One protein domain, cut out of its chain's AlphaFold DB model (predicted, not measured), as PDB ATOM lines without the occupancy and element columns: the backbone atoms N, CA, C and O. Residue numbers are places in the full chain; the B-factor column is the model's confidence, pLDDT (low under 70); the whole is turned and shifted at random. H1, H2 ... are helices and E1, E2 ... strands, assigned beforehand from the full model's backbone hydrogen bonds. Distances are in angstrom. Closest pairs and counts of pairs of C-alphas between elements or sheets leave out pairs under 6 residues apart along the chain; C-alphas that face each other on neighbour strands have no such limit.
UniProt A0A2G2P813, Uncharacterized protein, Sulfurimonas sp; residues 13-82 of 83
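What this domain is: This is residues 13 to 82 of the 83 residues of an uncharacterized protein of Sulfurimonas sp (UniProt A0A2G2P813). The model is a small head with one long, thin arm. The head is a three-stranded sheet, E1, E5 and E4, with two short helices, H1 and H2, over one face in a second layer; the arm is the hairpin of E2 and E3, which leads away from the end of H2 and back to E4 and runs out along the longest axis, with its tip, residues 50 to 55, sticking out free. The printed part has 70 residues with two named helices and five named strands, in the order E1, H1, H2, E2, E3, E4, E5; the head's sheet has the order E1, E5, E4 and the arm's sheet the order E2, E3, both antiparallel. The class is mixed, helices and strands, with 18 residues in the helices and 36 in the strands. The whole is extended, with a radius of gyration of the C-alphas of 18.0 A and spans of 60 by 21 by 17 A.

How they stand to each other: In the largest sheet, E5, residues 76 to 82, is the inner strand, and E1, residues 13 to 15, and E4, residues 67 to 72, are the edge strands. E4 and E5 form a hairpin, antiparallel at 163 degrees, with N 69 and O 80 at 2.8 A and N 71 and O 78 at 2.9 A, within hydrogen-bond range. E1 and E5 are antiparallel at 153 degrees, with N 14 and O 77 within hydrogen-bond range at 2.8 A. H1, residues 22 to 28, is on this sheet at a height over the sheet of 9.0 A. It lies over E1, on which 5 of its 7 C-alphas fall, and only just not over E5, on which 2 fall. It runs across the strands, at 66 degrees to E1 on the local plane. The closest C-alphas of H1 and E1 are those of Ile 25 and Leu 14, 7.3 A apart. H2, residues 30 to 40, is on the sheet too; its closest C-alphas to E1 are those of Lys 32 and Leu 14, 7.8 A apart. H1 and H2 are close but not clearly touching, with the C-alphas of Ile 26 and Phe 33 closest at 6.4 A; they run opposite ways at a steep tilt of 69 degrees, only just short of about perpendicular. In both helices every O i to N i+4 pair is within hydrogen-bond range. E2, residues 42 to 51, and E3, residues 54 to 63, form the second hairpin, antiparallel at 165 degrees, with N 43 and O 62 at 2.8 A near its base and N 51 and O 54 at 3.0 A by its turn, both within hydrogen-bond range. The closest C-alphas of H2 and E3 are those of Leu 40 and Leu 63, 7.7 A apart. E2 is apart from E1, E4 and E5, and E3 is apart from them as well.

Where its parts are: E5 measures 19.2 A from first to last C-alpha and ends at C-alpha 82, at (10.358, -42.316, 1.087). E4 measures 16.2 A, and E1 6.9 A from C-alpha 13 at (14.057, -42.827, 15.925). H1 is 9.8 A long and H2 15.5 A. E2 is 28.4 A long, reaching C-alpha 51 at (-25.240, -30.590, -9.660), and E3 is 29.7 A long.

The domain as a whole: The two C-alphas farthest apart, those of Asn 52 and Asp 74, are 60.6 A from each other. The printed part has no cut. The link from E1 to H1 is short, and the other links are tight; there is no long link. The mean pLDDT of the printed part is 92.0, and no printed residue is under 70.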
ATOM      1  N   SER A  13      13.477 -41.789  15.068       95.31
ATOM      2  CA  SER A  13      14.057 -42.827  15.925       95.31
ATOM      3  C   SER A  13      13.170 -43.045  17.148       95.31
ATOM      4  O   SER A  13      12.854 -42.091  17.861       95.31
ATOM      5  N   LEU A  14      12.764 -44.291  17.380       94.75
ATOM      6  CA  LEU A  14      11.923 -44.718  18.497       94.75
ATOM      7  C   LEU A  14      12.666 -45.730  19.360       94.75
ATOM      8  O   LEU A  14      13.348 -46.600  18.828       94.75
ATOM      9  N   GLU A  15      12.500 -45.653  20.675       93.88
ATOM     10  CA  GLU A  15      13.048 -46.653  21.593       93.88
ATOM     11  C   GLU A  15      12.202 -47.927  21.537       93.88
ATOM     12  O   GLU A  15      10.968 -47.867  21.575       93.88
ATOM     13  N   THR A  16      12.855 -49.084  21.423       92.31
ATOM     14  CA  THR A  16      12.163 -50.373  21.271       92.31
ATOM     15  C   THR A  16      12.010 -51.120  22.584       92.31
ATOM     16  O   THR A  16      11.063 -51.885  22.724       92.31
ATOM     17  N   ASN A  17      12.902 -50.912  23.559       88.81
ATOM     18  CA  ASN A  17      12.928 -51.671  24.815       88.81
ATOM     19  C   ASN A  17      12.895 -53.195  24.580       88.81
ATOM     20  O   ASN A  17      12.151 -53.913  25.248       88.81
ATOM     21  N   LYS A  18      13.688 -53.684  23.611       89.00
ATOM     22  CA  LYS A  18      13.724 -55.087  23.143       89.00
ATOM     23  C   LYS A  18      12.452 -55.580  22.437       89.00
ATOM     24  O   LYS A  18      12.355 -56.762  22.110       89.00
ATOM     25  N   GLU A  19      11.474 -54.713  22.180       91.69
ATOM     26  CA  GLU A  19      10.326 -55.049  21.339       91.69
ATOM     27  C   GLU A  19      10.751 -55.102  19.867       91.69
ATOM     28  O   GLU A  19      11.466 -54.235  19.375       91.69
ATOM     29  N   THR A  20      10.288 -56.112  19.138       90.94
ATOM     30  CA  THR A  20      10.596 -56.289  17.706       90.94
ATOM     31  C   THR A  20       9.380 -56.010  16.828       90.94
ATOM     32  O   THR A  20       9.494 -55.770  15.624       90.94
ATOM     33  N   ASN A  21       8.186 -56.003  17.423       93.12
ATOM     34  CA  ASN A  21       6.952 -55.727  16.724       93.12
ATOM     35  C   ASN A  21       6.770 -54.219  16.507       93.12
ATOM     36  O   ASN A  21       6.461 -53.474  17.437       93.12
ATOM     37  N   LEU A  22       6.865 -53.778  15.248       91.88
ATOM     38  CA  LEU A  22       6.704 -52.371  14.867       91.88
ATOM     39  C   LEU A  22       5.409 -51.738  15.390       91.88
ATOM     40  O   LEU A  22       5.432 -50.589  15.819       91.88
ATOM     41  N   LYS A  23       4.281 -52.463  15.369       94.25
ATOM     42  CA  LYS A  23       3.007 -51.909  15.853       94.25
ATOM     43  C   LYS A  23       3.092 -51.595  17.339       94.25
ATOM     44  O   LYS A  23       2.688 -50.513  17.740       94.25
ATOM     45  N   LYS A  24       3.659 -52.503  18.134       95.38
ATOM     46  CA  LYS A  24       3.866 -52.271  19.567       95.38
ATOM     47  C   LYS A  24       4.878 -51.156  19.824       95.38
ATOM     48  O   LYS A  24       4.618 -50.318  20.676       95.38
ATOM     49  N   ILE A  25       5.971 -51.090  19.059       95.31
ATOM     50  CA  ILE A  25       6.945 -49.990  19.157       95.31
ATOM     51  C   ILE A  25       6.263 -48.640  18.902       95.31
ATOM     52  O   ILE A  25       6.459 -47.701  19.673       95.31
ATOM     53  N   ILE A  26       5.433 -48.547  17.856       94.75
ATOM     54  CA  ILE A  26       4.655 -47.342  17.544       94.75
ATOM     55  C   ILE A  26       3.668 -47.030  18.670       94.75
ATOM     56  O   ILE A  26       3.620 -45.887  19.106       94.75
ATOM     57  N   SER A  27       2.921 -48.015  19.175       95.38
ATOM     58  CA  SER A  27       1.980 -47.813  20.286       95.38
ATOM     59  C   SER A  27       2.675 -47.320  21.558       95.38
ATOM     60  O   SER A  27       2.177 -46.407  22.207       95.38
ATOM     61  N   ASN A  28       3.848 -47.865  21.888       95.62
ATOM     62  CA  ASN A  28       4.632 -47.451  23.055       95.62
ATOM     63  C   ASN A  28       5.244 -46.050  22.888       95.62
ATOM     64  O   ASN A  28       5.534 -45.383  23.874       95.62
ATOM     65  N   ASN A  29       5.427 -45.593  21.647       95.44
ATOM     66  CA  ASN A  29       5.964 -44.274  21.310       95.44
ATOM     67  C   ASN A  29       4.929 -43.406  20.568       95.44
ATOM     68  O   ASN A  29       5.289 -42.617  19.687       95.44
ATOM     69  N   PHE A  30       3.642 -43.569  20.891       95.00
ATOM     70  CA  PHE A  30       2.540 -43.053  20.076       95.00
ATOM     71  C   PHE A  30       2.622 -41.543  19.839       95.00
ATOM     72  O   PHE A  30       2.515 -41.093  18.699       95.00
ATOM     73  N   GLU A  31       2.900 -40.758  20.881       96.25
ATOM     74  CA  GLU A  31       3.007 -39.299  20.771       96.25
ATOM     75  C   GLU A  31       4.136 -38.863  19.828       96.25
ATOM     76  O   GLU A  31       3.921 -38.037  18.938       96.25
ATOM     77  N   LYS A  32       5.329 -39.469  19.958       95.50
ATOM     78  CA  LYS A  32       6.476 -39.199  19.073       95.50
ATOM     79  C   LYS A  32       6.138 -39.545  17.622       95.50
ATOM     80  O   LYS A  32       6.483 -38.792  16.711       95.50
ATOM     81  N   PHE A  33       5.449 -40.666  17.409       94.19
ATOM     82  CA  PHE A  33       5.037 -41.103  16.080       94.19
ATOM     83  C   PHE A  33       3.991 -40.168  15.456       94.19
ATOM     84  O   PHE A  33       4.164 -39.742  14.316       94.19
ATOM     85  N   ILE A  34       2.943 -39.785  16.189       92.81
ATOM     86  CA  ILE A  34       1.920 -38.856  15.684       92.81
ATOM     87  C   ILE A  34       2.523 -37.486  15.373       92.81
ATOM     88  O   ILE A  34       2.273 -36.935  14.300       92.81
ATOM     89  N   TYR A  35       3.383 -36.962  16.250       94.56
ATOM     90  CA  TYR A  35       4.082 -35.702  16.002       94.56
ATOM     91  C   TYR A  35       4.952 -35.757  14.737       94.56
ATOM     92  O   TYR A  35       4.983 -34.812  13.947       94.56
ATOM     93  N   PHE A  36       5.622 -36.884  14.504       93.38
ATOM     94  CA  PHE A  36       6.380 -37.115  13.281       93.38
ATOM     95  C   PHE A  36       5.492 -37.124  12.031       93.38
ATOM     96  O   PHE A  36       5.797 -36.427  11.064       93.38
ATOM     97  N   ILE A  37       4.365 -37.840  12.060       91.19
ATOM     98  CA  ILE A  37       3.397 -37.855  10.954       91.19
ATOM     99  C   ILE A  37       2.857 -36.445  10.675       91.19
ATOM    100  O   ILE A  37       2.782 -36.035   9.515       91.19
ATOM    101  N   HIS A  38       2.559 -35.662  11.715       89.56
ATOM    102  CA  HIS A  38       2.149 -34.263  11.564       89.56
ATOM    103  C   HIS A  38       3.232 -33.409  10.890       89.56
ATOM    104  O   HIS A  38       2.910 -32.599  10.022       89.56
ATOM    105  N   LYS A  39       4.513 -33.619  11.225       91.19
ATOM    106  CA  LYS A  39       5.641 -32.924  10.580       91.19
ATOM    107  C   LYS A  39       5.819 -33.273   9.105       91.19
ATOM    108  O   LYS A  39       6.186 -32.394   8.328       91.19
ATOM    109  N   LEU A  40       5.547 -34.517   8.696       89.69
ATOM    110  CA  LEU A  40       5.530 -34.875   7.269       89.69
ATOM    111  C   LEU A  40       4.482 -34.041   6.519       89.69
ATOM    112  O   LEU A  40       4.707 -33.587   5.389       89.69
ATOM    113  N   GLY A  41       3.367 -33.764   7.192       87.56
ATOM    114  CA  GLY A  41       2.270 -32.957   6.693       87.56
ATOM    115  C   GLY A  41       1.375 -33.718   5.717       87.56
ATOM    116  O   GLY A  41       1.651 -34.847   5.303       87.56
ATOM    117  N   LEU A  42       0.285 -33.061   5.333       87.75
ATOM    118  CA  LEU A  42      -0.755 -33.617   4.472       87.75
ATOM    119  C   LEU A  42      -0.797 -32.863   3.142       87.75
ATOM    120  O   LEU A  42      -0.526 -31.665   3.079       87.75
ATOM    121  N   HIS A  43      -1.128 -33.575   2.073       87.38
ATOM    122  CA  HIS A  43      -1.631 -32.982   0.847       87.38
ATOM    123  C   HIS A  43      -3.136 -32.762   1.011       87.38
ATOM    124  O   HIS A  43      -3.864 -33.695   1.358       87.38
ATOM    125  N   ILE A  44      -3.577 -31.525   0.800       87.38
ATOM    126  CA  ILE A  44      -4.970 -31.110   0.951       87.38
ATOM    127  C   ILE A  44      -5.509 -30.842  -0.448       87.38
ATOM    128  O   ILE A  44      -4.965 -30.003  -1.163       87.38
ATOM    129  N   ASN A  45      -6.561 -31.556  -0.833       90.69
ATOM    130  CA  ASN A  45      -7.276 -31.323  -2.079       90.69
ATOM    131  C   ASN A  45      -8.729 -30.986  -1.760       90.69
ATOM    132  O   ASN A  45      -9.417 -31.781  -1.126       90.69
ATOM    133  N   HIS A  46      -9.182 -29.818  -2.194       93.00
ATOM    134  CA  HIS A  46     -10.543 -29.352  -1.979       93.00
ATOM    135  C   HIS A  46     -11.281 -29.294  -3.312       93.00
ATOM    136  O   HIS A  46     -10.715 -28.857  -4.315       93.00
ATOM    137  N   LYS A  47     -12.522 -29.774  -3.330       93.06
ATOM    138  CA  LYS A  47     -13.377 -29.782  -4.511       93.06
ATOM    139  C   LYS A  47     -14.789 -29.389  -4.123       93.06
ATOM    140  O   LYS A  47     -15.392 -30.051  -3.281       93.06
ATOM    141  N   ASP A  48     -15.311 -28.399  -4.826       94.31
ATOM    142  CA  ASP A  48     -16.713 -28.014  -4.764       94.31
ATOM    143  C   ASP A  48     -17.405 -28.430  -6.057       94.31
ATOM    144  O   ASP A  48     -16.836 -28.343  -7.149       94.31
ATOM    145  N   LEU A  49     -18.631 -28.920  -5.931       94.69
ATOM    146  CA  LEU A  49     -19.431 -29.378  -7.053       94.69
ATOM    147  C   LEU A  49     -20.893 -29.018  -6.804       94.69
ATOM    148  O   LEU A  49     -21.454 -29.363  -5.765       94.69
ATOM    149  N   THR A  50     -21.517 -28.359  -7.779       91.06
ATOM    150  CA  THR A  50     -22.961 -28.115  -7.795       91.06
ATOM    151  C   THR A  50     -23.587 -28.879  -8.953       91.06
ATOM    152  O   THR A  50     -23.252 -28.625 -10.108       91.06
ATOM    153  N   VAL A  51     -24.488 -29.816  -8.656       92.62
ATOM    154  CA  VAL A  51     -25.240 -30.590  -9.660       92.62
ATOM    155  C   VAL A  51     -26.717 -30.485  -9.317       92.62
ATOM    156  O   VAL A  51     -27.090 -30.714  -8.177       92.62
ATOM    157  N   ASN A  52     -27.566 -30.122 -10.284       92.81
ATOM    158  CA  ASN A  52     -29.019 -29.991 -10.083       92.81
ATOM    159  C   ASN A  52     -29.411 -29.125  -8.866       92.81
ATOM    160  O   ASN A  52     -30.322 -29.477  -8.125       92.81
ATOM    161  N   TYR A  53     -28.724 -27.993  -8.665       90.75
ATOM    162  CA  TYR A  53     -28.886 -27.085  -7.515       90.75
ATOM    163  C   TYR A  53     -28.475 -27.656  -6.147       90.75
ATOM    164  O   TYR A  53     -28.564 -26.945  -5.147       90.75
ATOM    165  N   GLU A  54     -27.956 -28.881  -6.081       83.19
ATOM    166  CA  GLU A  54     -27.352 -29.425  -4.869       83.19
ATOM    167  C   GLU A  54     -25.869 -29.075  -4.816       83.19
ATOM    168  O   GLU A  54     -25.096 -29.413  -5.714       83.19
ATOM    169  N   TYR A  55     -25.476 -28.389  -3.746       92.88
ATOM    170  CA  TYR A  55     -24.090 -28.044  -3.468       92.88
ATOM    171  C   TYR A  55     -23.417 -29.137  -2.636       92.88
ATOM    172  O   TYR A  55     -23.917 -29.532  -1.583       92.88
ATOM    173  N   SER A  56     -22.239 -29.571  -3.074       91.12
ATOM    174  CA  SER A  56     -21.365 -30.470  -2.329       91.12
ATOM    175  C   SER A  56     -19.958 -29.886  -2.253       91.12
ATOM    176  O   SER A  56     -19.450 -29.326  -3.222       91.12
ATOM    177  N   SER A  57     -19.331 -30.033  -1.090       93.50
ATOM    178  CA  SER A  57     -17.965 -29.591  -0.831       93.50
ATOM    179  C   SER A  57     -17.203 -30.733  -0.179       93.50
ATOM    180  O   SER A  57     -17.650 -31.307   0.814       93.50
ATOM    181  N   THR A  58     -16.083 -31.123  -0.780       93.31
ATOM    182  CA  THR A  58     -15.285 -32.275  -0.358       93.31
ATOM    183  C   THR A  58     -13.834 -31.867  -0.173       93.31
ATOM    184  O   THR A  58     -13.162 -31.457  -1.119       93.31
ATOM    185  N   THR A  59     -13.313 -32.065   1.038       91.38
ATOM    186  CA  THR A  59     -11.884 -31.926   1.345       91.38
ATOM    187  C   THR A  59     -11.270 -33.302   1.559       91.38
ATOM    188  O   THR A  59     -11.665 -34.038   2.460       91.38
ATOM    189  N   ILE A  60     -10.273 -33.644   0.748       88.94
ATOM    190  CA  ILE A  60      -9.503 -34.883   0.842       88.94
ATOM    191  C   ILE A  60      -8.137 -34.560   1.440       88.94
ATOM    192  O   ILE A  60      -7.375 -33.757   0.897       88.94
ATOM    193  N   LEU A  61      -7.819 -35.222   2.551       86.38
ATOM    194  CA  LEU A  61      -6.525 -35.152   3.222       86.38
ATOM    195  C   LEU A  61      -5.744 -36.433   2.924       86.38
ATOM    196  O   LEU A  61      -6.226 -37.532   3.187       86.38
ATOM    197  N   THR A  62      -4.542 -36.319   2.366       88.75
ATOM    198  CA  THR A  62      -3.700 -37.476   2.019       88.75
ATOM    199  C   THR A  62      -2.301 -37.310   2.599       88.75
ATOM    200  O   THR A  62      -1.704 -36.243   2.493       88.75
ATOM    201  N   LEU A  63      -1.748 -38.360   3.210       87.50
ATOM    202  CA  LEU A  63      -0.347 -38.358   3.643       87.50
ATOM    203  C   LEU A  63       0.576 -38.154   2.437       87.50
ATOM    204  O   LEU A  63       0.372 -38.765   1.389       87.50
ATOM    205  N   LYS A  64       1.624 -37.334   2.587       86.88
ATOM    206  CA  LYS A  64       2.581 -37.076   1.492       86.88
ATOM    207  C   LYS A  64       3.325 -38.322   1.014       86.88
ATOM    208  O   LYS A  64       3.844 -38.318  -0.097       86.88
ATOM    209  N   THR A  65       3.399 -39.357   1.845       89.25
ATOM    210  CA  THR A  65       3.927 -40.664   1.467       89.25
ATOM    211  C   THR A  65       3.206 -41.780   2.211       89.25
ATOM    212  O   THR A  65       2.732 -41.609   3.335       89.25
ATOM    213  N   THR A  66       3.137 -42.937   1.565       89.19
ATOM    214  CA  THR A  66       2.692 -44.212   2.139       89.19
ATOM    215  C   THR A  66       3.835 -45.230   2.204       89.19
ATOM    216  O   THR A  66       3.630 -46.371   2.618       89.19
ATOM    217  N   CYS A  67       5.042 -44.824   1.800       91.12
ATOM    218  CA  CYS A  67       6.222 -45.663   1.707       91.12
ATOM    219  C   CYS A  67       7.201 -45.324   2.835       91.12
ATOM    220  O   CYS A  67       7.654 -44.186   2.958       91.12
ATOM    221  N   PHE A  68       7.540 -46.327   3.645       91.88
ATOM    222  CA  PHE A  68       8.457 -46.176   4.768       91.88
ATOM    223  C   PHE A  68       9.504 -47.284   4.741       91.88
ATOM    224  O   PHE A  68       9.168 -48.468   4.664       91.88
ATOM    225  N   LYS A  69      10.772 -46.896   4.850       93.31
ATOM    226  CA  LYS A  69      11.863 -47.801   5.195       93.31
ATOM    227  C   LYS A  69      11.907 -47.918   6.712       93.31
ATOM    228  O   LYS A  69      11.965 -46.910   7.411       93.31
ATOM    229  N   VAL A  70      11.857 -49.148   7.209       92.69
ATOM    230  CA  VAL A  70      11.861 -49.435   8.644       92.69
ATOM    231  C   VAL A  70      13.056 -50.318   8.961       92.69
ATOM    232  O   VAL A  70      13.230 -51.365   8.341       92.69
ATOM    233  N   HIS A  71      13.861 -49.895   9.928       93.62
ATOM    234  CA  HIS A  71      14.973 -50.667  10.463       93.62
ATOM    235  C   HIS A  71      14.803 -50.801  11.974       93.62
ATOM    236  O   HIS A  71      14.683 -49.792  12.661       93.62
ATOM    237  N   ILE A  72      14.774 -52.028  12.491       93.38
ATOM    238  CA  ILE A  72      14.582 -52.314  13.918       93.38
ATOM    239  C   ILE A  72      15.811 -53.073  14.406       93.38
ATOM    240  O   ILE A  72      16.203 -54.061  13.788       93.38
ATOM    241  N   ASN A  73      16.407 -52.604  15.498       89.81
ATOM    242  CA  ASN A  73      17.435 -53.318  16.248       89.81
ATOM    243  C   ASN A  73      17.029 -53.421  17.731       89.81
ATOM    244  O   ASN A  73      15.932 -53.007  18.114       89.81
ATOM    245  N   ASP A  74      17.915 -53.967  18.565       84.69
ATOM    246  CA  ASP A  74      17.611 -54.304  19.962       84.69
ATOM    247  C   ASP A  74      17.169 -53.108  20.823       84.69
ATOM    248  O   ASP A  74      16.447 -53.295  21.804       84.69
ATOM    249  N   ASN A  75      17.548 -51.883  20.433       90.50
ATOM    250  CA  ASN A  75      17.304 -50.672  21.222       90.50
ATOM    251  C   ASN A  75      16.464 -49.615  20.491       90.50
ATOM    252  O   ASN A  75      15.788 -48.818  21.142       90.50
ATOM    253  N   LEU A  76      16.519 -49.576  19.157       93.56
ATOM    254  CA  LEU A  76      15.964 -48.504  18.338       93.56
ATOM    255  C   LEU A  76      15.226 -49.028  17.102       93.56
ATOM    256  O   LEU A  76      15.656 -49.962  16.423       93.56
ATOM    257  N   ALA A  77      14.138 -48.343  16.767       95.12
ATOM    258  CA  ALA A  77      13.435 -48.470  15.505       95.12
ATOM    259  C   ALA A  77      13.533 -47.152  14.740       95.12
ATOM    260  O   ALA A  77      13.090 -46.105  15.212       95.12
ATOM    261  N   ILE A  78      14.100 -47.223  13.541       95.75
ATOM    262  CA  ILE A  78      14.273 -46.097  12.634       95.75
ATOM    263  C   ILE A  78      13.210 -46.206  11.546       95.75
ATOM    264  O   ILE A  78      13.167 -47.191  10.806       95.75
ATOM    265  N   ILE A  79      12.349 -45.196  11.460       94.56
ATOM    266  CA  ILE A  79      11.287 -45.082  10.460       94.56
ATOM    267  C   ILE A  79      11.634 -43.911   9.544       94.56
ATOM    268  O   ILE A  79      11.636 -42.759   9.973       94.56
ATOM    269  N   THR A  80      11.899 -44.203   8.276       94.81
ATOM    270  CA  THR A  80      12.280 -43.209   7.267       94.81
ATOM    271  C   THR A  80      11.214 -43.149   6.170       94.81
ATOM    272  O   THR A  80      10.973 -44.169   5.520       94.81
ATOM    273  N   PRO A  81      10.565 -41.997   5.925       93.94
ATOM    274  CA  PRO A  81       9.635 -41.836   4.815       93.94
ATOM    275  C   PRO A  81      10.405 -41.792   3.495       93.94
ATOM    276  O   PRO A  81      11.493 -41.219   3.429       93.94
ATOM    277  N   LEU A  82       9.819 -42.360   2.445       92.50
ATOM    278  CA  LEU A  82      10.358 -42.316   1.087       92.50
ATOM    279  C   LEU A  82       9.435 -41.476   0.200       92.50
ATOM    280  O   LEU A  82       8.219 -41.675   0.240       92.50
TER     281      LEU A  82